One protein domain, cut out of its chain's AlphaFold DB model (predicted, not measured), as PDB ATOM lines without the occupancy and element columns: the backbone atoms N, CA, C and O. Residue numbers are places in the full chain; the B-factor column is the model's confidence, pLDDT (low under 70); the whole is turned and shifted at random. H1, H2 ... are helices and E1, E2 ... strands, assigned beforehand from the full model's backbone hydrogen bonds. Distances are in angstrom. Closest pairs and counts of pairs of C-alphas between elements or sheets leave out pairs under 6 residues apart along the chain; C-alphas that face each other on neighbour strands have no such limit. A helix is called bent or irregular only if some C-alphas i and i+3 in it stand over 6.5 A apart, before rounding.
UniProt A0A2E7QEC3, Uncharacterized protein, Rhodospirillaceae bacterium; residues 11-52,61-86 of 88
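Overview. This is residues 11 to 52 and 61 to 86 of the 88 residues of an uncharacterized protein of Rhodospirillaceae bacterium (UniProt A0A2E7QEC3). A long, bent hairpin of two strands, E1 and E2, makes the long side of the model, and helix H1 packs on the end of it where E1 begins and E2 ends. A long loop leads from H1 to the short helix H2, which sits near the beginning of H1. The printed part has 68 residues with two named helices and then two named strands, in the order H1, H2, E1, E2; the sheet is E1 - E2, antiparallel. The class is mixed, helices and strands, with 33 residues, under half, in named elements. The whole is compact, with a radius of gyration of the C-alphas of 12.5 A and spans of 36 by 27 by 23 A.

Arrangement. H1, residues 20 to 29, and H2, residues 44 to 48, are close but not clearly touching; their closest C-alphas, of Lys 20 and Val 45, are 6.2 A apart. The closest C-alphas of H1 and E1, residues 63 to 72, are those of Ala 22 and Leu 64, 6.1 A apart. For H1 and E2, residues 78 to 85, they are those of Tyr 27 and Val 84, 7.2 A apart. E1 and E2 form an antiparallel hairpin at 168 degrees, with N 67 and O 84 at 2.9 A and N 79 and O 71 at 2.8 A, within hydrogen-bond range. E1 bends by 54 degrees at residue 66, and E2 by 50 degrees at residue 81. H2 and E2 are apart. In H1 and H2 every O i to N i+4 pair is within hydrogen-bond range.

Along the chain. H1 begins at C-alpha 20, (8.636, -34.449, 39.016), and is 14.3 A long; H2 is 6.0 A. E1 is 26.7 A long from C-alpha 63, (6.063, -38.654, 27.395). E2 is 20.4 A long and ends at C-alpha 85, (-2.520, -30.364, 27.477).

Size, cuts and confidence. The C-alphas of Glu 36 and Leu 76, the two farthest apart, are 36.6 A apart. Residues 53 to 60 are not printed, and C-alphas 52 and 61 are 28.9 A apart across this cut. The link from H1 to H2 is long, and the link from E1 to E2 is tight. The mean pLDDT of the printed part is 94.7, and no printed residue is under 70.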
ATOM      1  N   PHE A  11      -3.869 -43.589  28.819       96.12
ATOM      2  CA  PHE A  11      -4.358 -42.919  30.017       96.12
ATOM      3  C   PHE A  11      -3.997 -43.714  31.273       96.12
ATOM      4  O   PHE A  11      -4.086 -44.943  31.287       96.12
ATOM      5  N   GLU A  12      -3.595 -43.009  32.326       96.88
ATOM      6  CA  GLU A  12      -3.347 -43.563  33.657       96.88
ATOM      7  C   GLU A  12      -4.017 -42.722  34.743       96.88
ATOM      8  O   GLU A  12      -4.144 -41.509  34.606       96.88
ATOM      9  N   GLU A  13      -4.370 -43.363  35.859       96.50
ATOM     10  CA  GLU A  13      -4.966 -42.716  37.042       96.50
ATOM     11  C   GLU A  13      -4.066 -42.831  38.289       96.50
ATOM     12  O   GLU A  13      -4.452 -42.479  39.401       96.50
ATOM     13  N   THR A  14      -2.845 -43.349  38.115       94.50
ATOM     14  CA  THR A  14      -1.864 -43.520  39.195       94.50
ATOM     15  C   THR A  14      -0.622 -42.687  38.928       94.50
ATOM     16  O   THR A  14      -0.260 -42.438  37.781       94.50
ATOM     17  N   THR A  15       0.081 -42.302  39.988       95.81
ATOM     18  CA  THR A  15       1.303 -41.496  39.894       95.81
ATOM     19  C   THR A  15       2.571 -42.316  39.646       95.81
ATOM     20  O   THR A  15       3.649 -41.739  39.571       95.81
ATOM     21  N   VAL A  16       2.479 -43.645  39.485       94.06
ATOM     22  CA  VAL A  16       3.647 -44.547  39.384       94.06
ATOM     23  C   VAL A  16       4.587 -44.163  38.237       94.06
ATOM     24  O   VAL A  16       5.804 -44.233  38.392       94.06
ATOM     25  N   ASN A  17       4.034 -43.720  37.106       92.94
ATOM     26  CA  ASN A  17       4.805 -43.295  35.933       92.94
ATOM     27  C   ASN A  17       4.985 -41.769  35.845       92.94
ATOM     28  O   ASN A  17       5.528 -41.257  34.864       92.94
ATOM     29  N   LEU A  18       4.548 -41.023  36.864       95.19
ATOM     30  CA  LEU A  18       4.660 -39.572  36.907       95.19
ATOM     31  C   LEU A  18       5.938 -39.158  37.640       95.19
ATOM     32  O   LEU A  18       6.059 -39.300  38.852       95.19
ATOM     33  N   SER A  19       6.883 -38.568  36.910       94.69
ATOM     34  CA  SER A  19       8.063 -37.950  37.522       94.69
ATOM     35  C   SER A  19       7.854 -36.455  37.769       94.69
ATOM     36  O   SER A  19       7.161 -35.778  37.005       94.69
ATOM     37  N   LYS A  20       8.549 -35.904  38.779       94.94
ATOM     38  CA  LYS A  20       8.636 -34.449  39.016       94.94
ATOM     39  C   LYS A  20       8.994 -33.690  37.737       94.94
ATOM     40  O   LYS A  20       8.394 -32.663  37.439       94.94
ATOM     41  N   LYS A  21       9.969 -34.210  36.983       94.62
ATOM     42  CA  LYS A  21      10.448 -33.586  35.747       94.62
ATOM     43  C   LYS A  21       9.352 -33.541  34.682       94.62
ATOM     44  O   LYS A  21       9.107 -32.473  34.142       94.62
ATOM     45  N   ALA A  22       8.675 -34.661  34.422       95.75
ATOM     46  CA  ALA A  22       7.608 -34.722  33.423       95.75
ATOM     47  C   ALA A  22       6.463 -33.746  33.745       95.75
ATOM     48  O   ALA A  22       5.990 -33.034  32.864       95.75
ATOM     49  N   LEU A  23       6.068 -33.661  35.019       95.81
ATOM     50  CA  LEU A  23       5.028 -32.738  35.468       95.81
ATOM     51  C   LEU A  23       5.455 -31.265  35.339       95.81
ATOM     52  O   LEU A  23       4.688 -30.438  34.850       95.81
ATOM     53  N   ALA A  24       6.686 -30.934  35.743       95.88
ATOM     54  CA  ALA A  24       7.231 -29.585  35.601       95.88
ATOM     55  C   ALA A  24       7.354 -29.167  34.126       95.88
ATOM     56  O   ALA A  24       6.988 -28.046  33.778       95.88
ATOM     57  N   ASP A  25       7.828 -30.066  33.260       95.62
ATOM     58  CA  ASP A  25       7.949 -29.816  31.823       95.62
ATOM     59  C   ASP A  25       6.569 -29.552  31.192       95.62
ATOM     60  O   ASP A  25       6.414 -28.568  30.465       95.62
ATOM     61  N   LEU A  26       5.547 -30.347  31.541       96.75
ATOM     62  CA  LEU A  26       4.174 -30.131  31.076       96.75
ATOM     63  C   LEU A  26       3.635 -28.759  31.518       96.75
ATOM     64  O   LEU A  26       3.101 -28.018  30.695       96.75
ATOM     65  N   TYR A  27       3.816 -28.368  32.783       96.75
ATOM     66  CA  TYR A  27       3.372 -27.050  33.255       96.75
ATOM     67  C   TYR A  27       4.078 -25.882  32.571       96.75
ATOM     68  O   TYR A  27       3.451 -24.866  32.260       96.75
ATOM     69  N   VAL A  28       5.381 -26.017  32.330       96.25
ATOM     70  CA  VAL A  28       6.160 -25.001  31.617       96.25
ATOM     71  C   VAL A  28       5.702 -24.888  30.160       96.25
ATOM     72  O   VAL A  28       5.636 -23.769  29.654       96.25
ATOM     73  N   SER A  29       5.311 -25.997  29.516       96.56
ATOM     74  CA  SER A  29       4.857 -26.005  28.113       96.56
ATOM     75  C   SER A  29       3.643 -25.102  27.847       96.56
ATOM     76  O   SER A  29       3.526 -24.534  26.764       96.56
ATOM     77  N   VAL A  30       2.784 -24.895  28.853       96.00
ATOM     78  CA  VAL A  30       1.586 -24.040  28.759       96.00
ATOM     79  C   VAL A  30       1.735 -22.694  29.479       96.00
ATOM     80  O   VAL A  30       0.770 -21.945  29.616       96.00
ATOM     81  N   GLY A  31       2.932 -22.373  29.980       94.00
ATOM     82  CA  GLY A  31       3.193 -21.119  30.690       94.00
ATOM     83  C   GLY A  31       2.575 -21.027  32.092       94.00
ATOM     84  O   GLY A  31       2.457 -19.927  32.627       94.00
ATOM     85  N   PHE A  32       2.210 -22.157  32.711       89.44
ATOM     86  CA  PHE A  32       1.658 -22.190  34.073       89.44
ATOM     87  C   PHE A  32       2.684 -21.739  35.131       89.44
ATOM     88  O   PHE A  32       2.337 -21.243  36.202       89.44
ATOM     89  N   GLY A  33       3.973 -21.876  34.822       87.25
ATOM     90  CA  GLY A  33       5.075 -21.464  35.676       87.25
ATOM     91  C   GLY A  33       6.407 -21.497  34.934       87.25
ATOM     92  O   GLY A  33       6.454 -21.607  33.710       87.25
ATOM     93  N   LYS A  34       7.504 -21.400  35.688       88.12
ATOM     94  CA  LYS A  34       8.871 -21.547  35.170       88.12
ATOM     95  C   LYS A  34       9.580 -22.698  35.879       88.12
ATOM     96  O   LYS A  34       9.233 -23.005  37.016       88.12
ATOM     97  N   GLN A  35      10.586 -23.294  35.235       85.88
ATOM     98  CA  GLN A  35      11.401 -24.393  35.786       85.88
ATOM     99  C   GLN A  35      11.871 -24.117  37.227       85.88
ATOM    100  O   GLN A  35      11.817 -24.993  38.090       85.88
ATOM    101  N   GLU A  36      12.270 -22.878  37.523       87.19
ATOM    102  CA  GLU A  36      12.802 -22.492  38.832       87.19
ATOM    103  C   GLU A  36      11.774 -22.605  39.963       87.19
ATOM    104  O   GLU A  36      12.170 -22.746  41.119       87.19
ATOM    105  N   ASN A  37      10.473 -22.591  39.648       87.50
ATOM    106  CA  ASN A  37       9.403 -22.743  40.634       87.50
ATOM    107  C   ASN A  37       9.337 -24.171  41.211       87.50
ATOM    108  O   ASN A  37       8.757 -24.369  42.279       87.50
ATOM    109  N   TYR A  38       9.925 -25.155  40.520       88.69
ATOM    110  CA  TYR A  38       9.783 -26.584  40.826       88.69
ATOM    111  C   TYR A  38      11.090 -27.256  41.269       88.69
ATOM    112  O   TYR A  38      11.073 -28.396  41.735       88.69
ATOM    113  N   LYS A  39      12.232 -26.569  41.135       84.88
ATOM    114  CA  LYS A  39      13.568 -27.158  41.326       84.88
ATOM    115  C   LYS A  39      13.759 -27.803  42.712       84.88
ATOM    116  O   LYS A  39      14.231 -28.934  42.777       84.88
ATOM    117  N   ASP A  40      13.282 -27.143  43.771       89.94
ATOM    118  CA  ASP A  40      13.462 -27.545  45.177       89.94
ATOM    119  C   ASP A  40      12.234 -28.293  45.751       89.94
ATOM    120  O   ASP A  40      12.022 -28.321  46.962       89.94
ATOM    121  N   ARG A  41      11.369 -28.844  44.887       90.00
ATOM    122  CA  ARG A  41      10.130 -29.550  45.268       90.00
ATOM    123  C   ARG A  41      10.254 -31.053  45.028       90.00
ATOM    124  O   ARG A  41       9.584 -31.605  44.160       90.00
ATOM    125  N   ASP A  42      11.169 -31.717  45.725       89.81
ATOM    126  CA  ASP A  42      11.431 -33.149  45.501       89.81
ATOM    127  C   ASP A  42      10.226 -34.047  45.820       89.81
ATOM    128  O   ASP A  42      10.033 -35.068  45.168       89.81
ATOM    129  N   ASP A  43       9.366 -33.604  46.731       92.44
ATOM    130  CA  ASP A  43       8.111 -34.233  47.145       92.44
ATOM    131  C   ASP A  43       6.892 -33.777  46.319       92.44
ATOM    132  O   ASP A  43       5.757 -34.075  46.678       92.44
ATOM    133  N   MET A  44       7.085 -33.057  45.205       93.50
ATOM    134  CA  MET A  44       5.992 -32.412  44.458       93.50
ATOM    135  C   MET A  44       4.863 -33.369  44.068       93.50
ATOM    136  O   MET A  44       3.696 -33.032  44.238       93.50
ATOM    137  N   VAL A  45       5.191 -34.554  43.546       95.25
ATOM    138  CA  VAL A  45       4.175 -35.532  43.122       95.25
ATOM    139  C   VAL A  45       3.402 -36.060  44.334       95.25
ATOM    140  O   VAL A  45       2.175 -36.071  44.320       95.25
ATOM    141  N   GLU A  46       4.100 -36.425  45.408       94.00
ATOM    142  CA  GLU A  46       3.483 -36.927  46.643       94.00
ATOM    143  C   GLU A  46       2.609 -35.857  47.315       94.00
ATOM    144  O   GLU A  46       1.487 -36.136  47.733       94.00
ATOM    145  N   GLY A  47       3.082 -34.610  47.352       93.50
ATOM    146  CA  GLY A  47       2.351 -33.479  47.918       93.50
ATOM    147  C   GLY A  47       1.150 -33.031  47.080       93.50
ATOM    148  O   GLY A  47       0.203 -32.462  47.621       93.50
ATOM    149  N   MET A  48       1.158 -33.278  45.766       94.94
ATOM    150  CA  MET A  48       0.066 -32.891  44.868       94.94
ATOM    151  C   MET A  48      -1.043 -33.932  44.752       94.94
ATOM    152  O   MET A  48      -2.167 -33.537  44.450       94.94
ATOM    153  N   PHE A  49      -0.738 -35.213  44.963       96.31
ATOM    154  CA  PHE A  49      -1.653 -36.341  44.762       96.31
ATOM    155  C   PHE A  49      -1.829 -37.154  46.054       96.31
ATOM    156  O   PHE A  49      -1.630 -38.368  46.087       96.31
ATOM    157  N   GLY A  50      -2.167 -36.451  47.136       94.38
ATOM    158  CA  GLY A  50      -2.553 -37.050  48.413       94.38
ATOM    159  C   GLY A  50      -4.029 -37.482  48.461       94.38
ATOM    160  O   GLY A  50      -4.731 -37.428  47.449       94.38
ATOM    161  N   PRO A  51      -4.533 -37.890  49.642       95.25
ATOM    162  CA  PRO A  51      -5.939 -38.259  49.824       95.25
ATOM    163  C   PRO A  51      -6.905 -37.167  49.338       95.25
ATOM    164  O   PRO A  51      -6.686 -35.986  49.610       95.25
ATOM    165  N   GLY A  52      -7.966 -37.563  48.630       95.88
ATOM    166  CA  GLY A  52      -8.943 -36.641  48.038       95.88
ATOM    167  C   GLY A  52      -8.444 -35.890  46.796       95.88
ATOM    168  O   GLY A  52      -9.127 -34.985  46.318       95.88
ATOM    169  N   ASN A  61       4.035 -42.172  23.718       91.75
ATOM    170  CA  ASN A  61       5.388 -42.733  23.667       91.75
ATOM    171  C   ASN A  61       6.196 -42.598  24.981       91.75
ATOM    172  O   ASN A  61       7.417 -42.447  24.990       91.75
ATOM    173  N   GLY A  62       5.497 -42.654  26.120       90.94
ATOM    174  CA  GLY A  62       6.072 -42.501  27.462       90.94
ATOM    175  C   GLY A  62       6.287 -41.051  27.912       90.94
ATOM    176  O   GLY A  62       6.596 -40.829  29.084       90.94
ATOM    177  N   ALA A  63       6.083 -40.065  27.037       94.56
ATOM    178  CA  ALA A  63       6.063 -38.654  27.395       94.56
ATOM    179  C   ALA A  63       4.690 -38.267  27.956       94.56
ATOM    180  O   ALA A  63       3.658 -38.619  27.392       94.56
ATOM    181  N   LEU A  64       4.674 -37.536  29.072       97.50
ATOM    182  CA  LEU A  64       3.445 -36.967  29.621       97.50
ATOM    183  C   LEU A  64       3.006 -35.790  28.740       97.50
ATOM    184  O   LEU A  64       3.677 -34.759  28.720       97.50
ATOM    185  N   ILE A  65       1.875 -35.938  28.053       97.69
ATOM    186  CA  ILE A  65       1.313 -34.923  27.149       97.69
ATOM    187  C   ILE A  65       0.045 -34.265  27.699       97.69
ATOM    188  O   ILE A  65      -0.435 -33.279  27.147       97.69
ATOM    189  N   GLY A  66      -0.511 -34.779  28.797       97.94
ATOM    190  CA  GLY A  66      -1.681 -34.171  29.414       97.94
ATOM    191  C   GLY A  66      -1.922 -34.607  30.850       97.94
ATOM    192  O   GLY A  66      -1.502 -35.682  31.278       97.94
ATOM    193  N   LEU A  67      -2.621 -33.748  31.584       98.12
ATOM    194  CA  LEU A  67      -3.020 -33.935  32.972       98.12
ATOM    195  C   LEU A  67      -4.405 -33.324  33.197       98.12
ATOM    196  O   LEU A  67      -4.646 -32.188  32.796       98.12
ATOM    197  N   ALA A  68      -5.265 -34.010  33.939       98.31
ATOM    198  CA  ALA A  68      -6.336 -33.379  34.703       98.31
ATOM    199  C   ALA A  68      -6.146 -33.700  36.188       98.31
ATOM    200  O   ALA A  68      -5.947 -34.864  36.541       98.31
ATOM    201  N   ARG A  69      -6.210 -32.685  37.057       98.25
ATOM    202  CA  ARG A  69      -6.164 -32.873  38.514       98.25
ATOM    203  C   ARG A  69      -7.470 -32.428  39.155       98.25
ATOM    204  O   ARG A  69      -7.940 -31.316  38.915       98.25
ATOM    205  N   VAL A  70      -8.037 -33.297  39.984       98.38
ATOM    206  CA  VAL A  70      -9.341 -33.120  40.628       98.38
ATOM    207  C   VAL A  70      -9.169 -33.167  42.141       98.38
ATOM    208  O   VAL A  70      -8.528 -34.074  42.659       98.38
ATOM    209  N   LEU A  71      -9.749 -32.199  42.843       98.31
ATOM    210  CA  LEU A  71      -9.886 -32.180  44.299       98.31
ATOM    211  C   LEU A  71     -11.300 -32.643  44.644       98.31
ATOM    212  O   LEU A  71     -12.250 -32.134  44.056       98.31
ATOM    213  N   SER A  72     -11.451 -33.578  45.569       97.81
ATOM    214  CA  SER A  72     -12.717 -34.248  45.871       97.81
ATOM    215  C   SER A  72     -12.857 -34.480  47.375       97.81
ATOM    216  O   SER A  72     -11.869 -34.717  48.069       97.81
ATOM    217  N   ASP A  73     -14.089 -34.401  47.878       97.06
ATOM    218  CA  ASP A  73     -14.455 -34.860  49.229       97.06
ATOM    219  C   ASP A  73     -14.868 -36.346  49.273       97.06
ATOM    220  O   ASP A  73     -15.301 -36.849  50.309       97.06
ATOM    221  N   ASP A  74     -14.746 -37.028  48.133       95.56
ATOM    222  CA  ASP A  74     -15.080 -38.431  47.872       95.56
ATOM    223  C   ASP A  74     -16.557 -38.784  48.066       95.56
ATOM    224  O   ASP A  74     -16.919 -39.962  48.139       95.56
ATOM    225  N   TYR A  75     -17.435 -37.776  48.117       96.00
ATOM    226  CA  TYR A  75     -18.844 -38.004  48.405       96.00
ATOM    227  C   TYR A  75     -19.808 -37.123  47.606       96.00
ATOM    228  O   TYR A  75     -20.733 -37.645  46.983       96.00
ATOM    229  N   LEU A  76     -19.630 -35.802  47.615       96.88
ATOM    230  CA  LEU A  76     -20.617 -34.843  47.104       96.88
ATOM    231  C   LEU A  76     -20.026 -33.797  46.170       96.88
ATOM    232  O   LEU A  76     -20.722 -33.351  45.256       96.88
ATOM    233  N   VAL A  77     -18.791 -33.360  46.413       97.75
ATOM    234  CA  VAL A  77     -18.227 -32.190  45.746       97.75
ATOM    235  C   VAL A  77     -16.839 -32.491  45.212       97.75
ATOM    236  O   VAL A  77     -15.955 -32.958  45.926       97.75
ATOM    237  N   ALA A  78     -16.646 -32.140  43.943       97.88
ATOM    238  CA  ALA A  78     -15.356 -32.175  43.286       97.88
ATOM    239  C   ALA A  78     -15.100 -30.878  42.513       97.88
ATOM    240  O   ALA A  78     -16.013 -30.281  41.936       97.88
ATOM    241  N   TRP A  79     -13.836 -30.472  42.469       98.31
ATOM    242  CA  TRP A  79     -13.342 -29.352  41.682       98.31
ATOM    243  C   TRP A  79     -12.210 -29.815  40.785       98.31
ATOM    244  O   TRP A  79     -11.256 -30.444  41.236       98.31
ATOM    245  N   ILE A  80     -12.282 -29.442  39.516       98.00
ATOM    246  CA  ILE A  80     -11.145 -29.571  38.614       98.00
ATOM    247  C   ILE A  80     -10.178 -28.438  38.968       98.00
ATOM    248  O   ILE A  80     -10.492 -27.270  38.740       98.00
ATOM    249  N   ALA A  81      -9.036 -28.778  39.564       96.88
ATOM    250  CA  ALA A  81      -7.998 -27.805  39.896       96.88
ATOM    251  C   ALA A  81      -7.332 -27.280  38.625       96.88
ATOM    252  O   ALA A  81      -7.098 -26.081  38.491       96.88
ATOM    253  N   GLU A  82      -7.049 -28.183  37.688       96.94
ATOM    254  CA  GLU A  82      -6.442 -27.847  36.408       96.94
ATOM    255  C   GLU A  82      -6.645 -28.955  35.374       96.94
ATOM    256  O   GLU A  82      -6.772 -30.136  35.709       96.94
ATOM    257  N   ILE A  83      -6.638 -28.546  34.107       97.81
ATOM    258  CA  ILE A  83      -6.464 -29.414  32.944       97.81
ATOM    259  C   ILE A  83      -5.354 -28.785  32.116       97.81
ATOM    260  O   ILE A  83      -5.424 -27.601  31.782       97.81
ATOM    261  N   VAL A  84      -4.334 -29.570  31.805       97.88
ATOM    262  CA  VAL A  84      -3.173 -29.147  31.033       97.88
ATOM    263  C   VAL A  84      -2.985 -30.125  29.890       97.88
ATOM    264  O   VAL A  84      -2.981 -31.334  30.102       97.88
ATOM    265  N   VAL A  85      -2.830 -29.595  28.683       97.81
ATOM    266  CA  VAL A  85      -2.520 -30.364  27.477       97.81
ATOM    267  C   VAL A  85      -1.307 -29.709  26.843       97.81
ATOM    268  O   VAL A  85      -1.269 -28.484  26.719       97.81
ATOM    269  N   HIS A  86      -0.311 -30.519  26.504       96.88
ATOM    270  CA  HIS A  86       0.862 -30.063  25.776       96.88
ATOM    271  C   HIS A  86       0.421 -29.395  24.452       96.88
ATOM    272  O   HIS A  86      -0.547 -29.852  23.846       96.88
TER     273      HIS A  86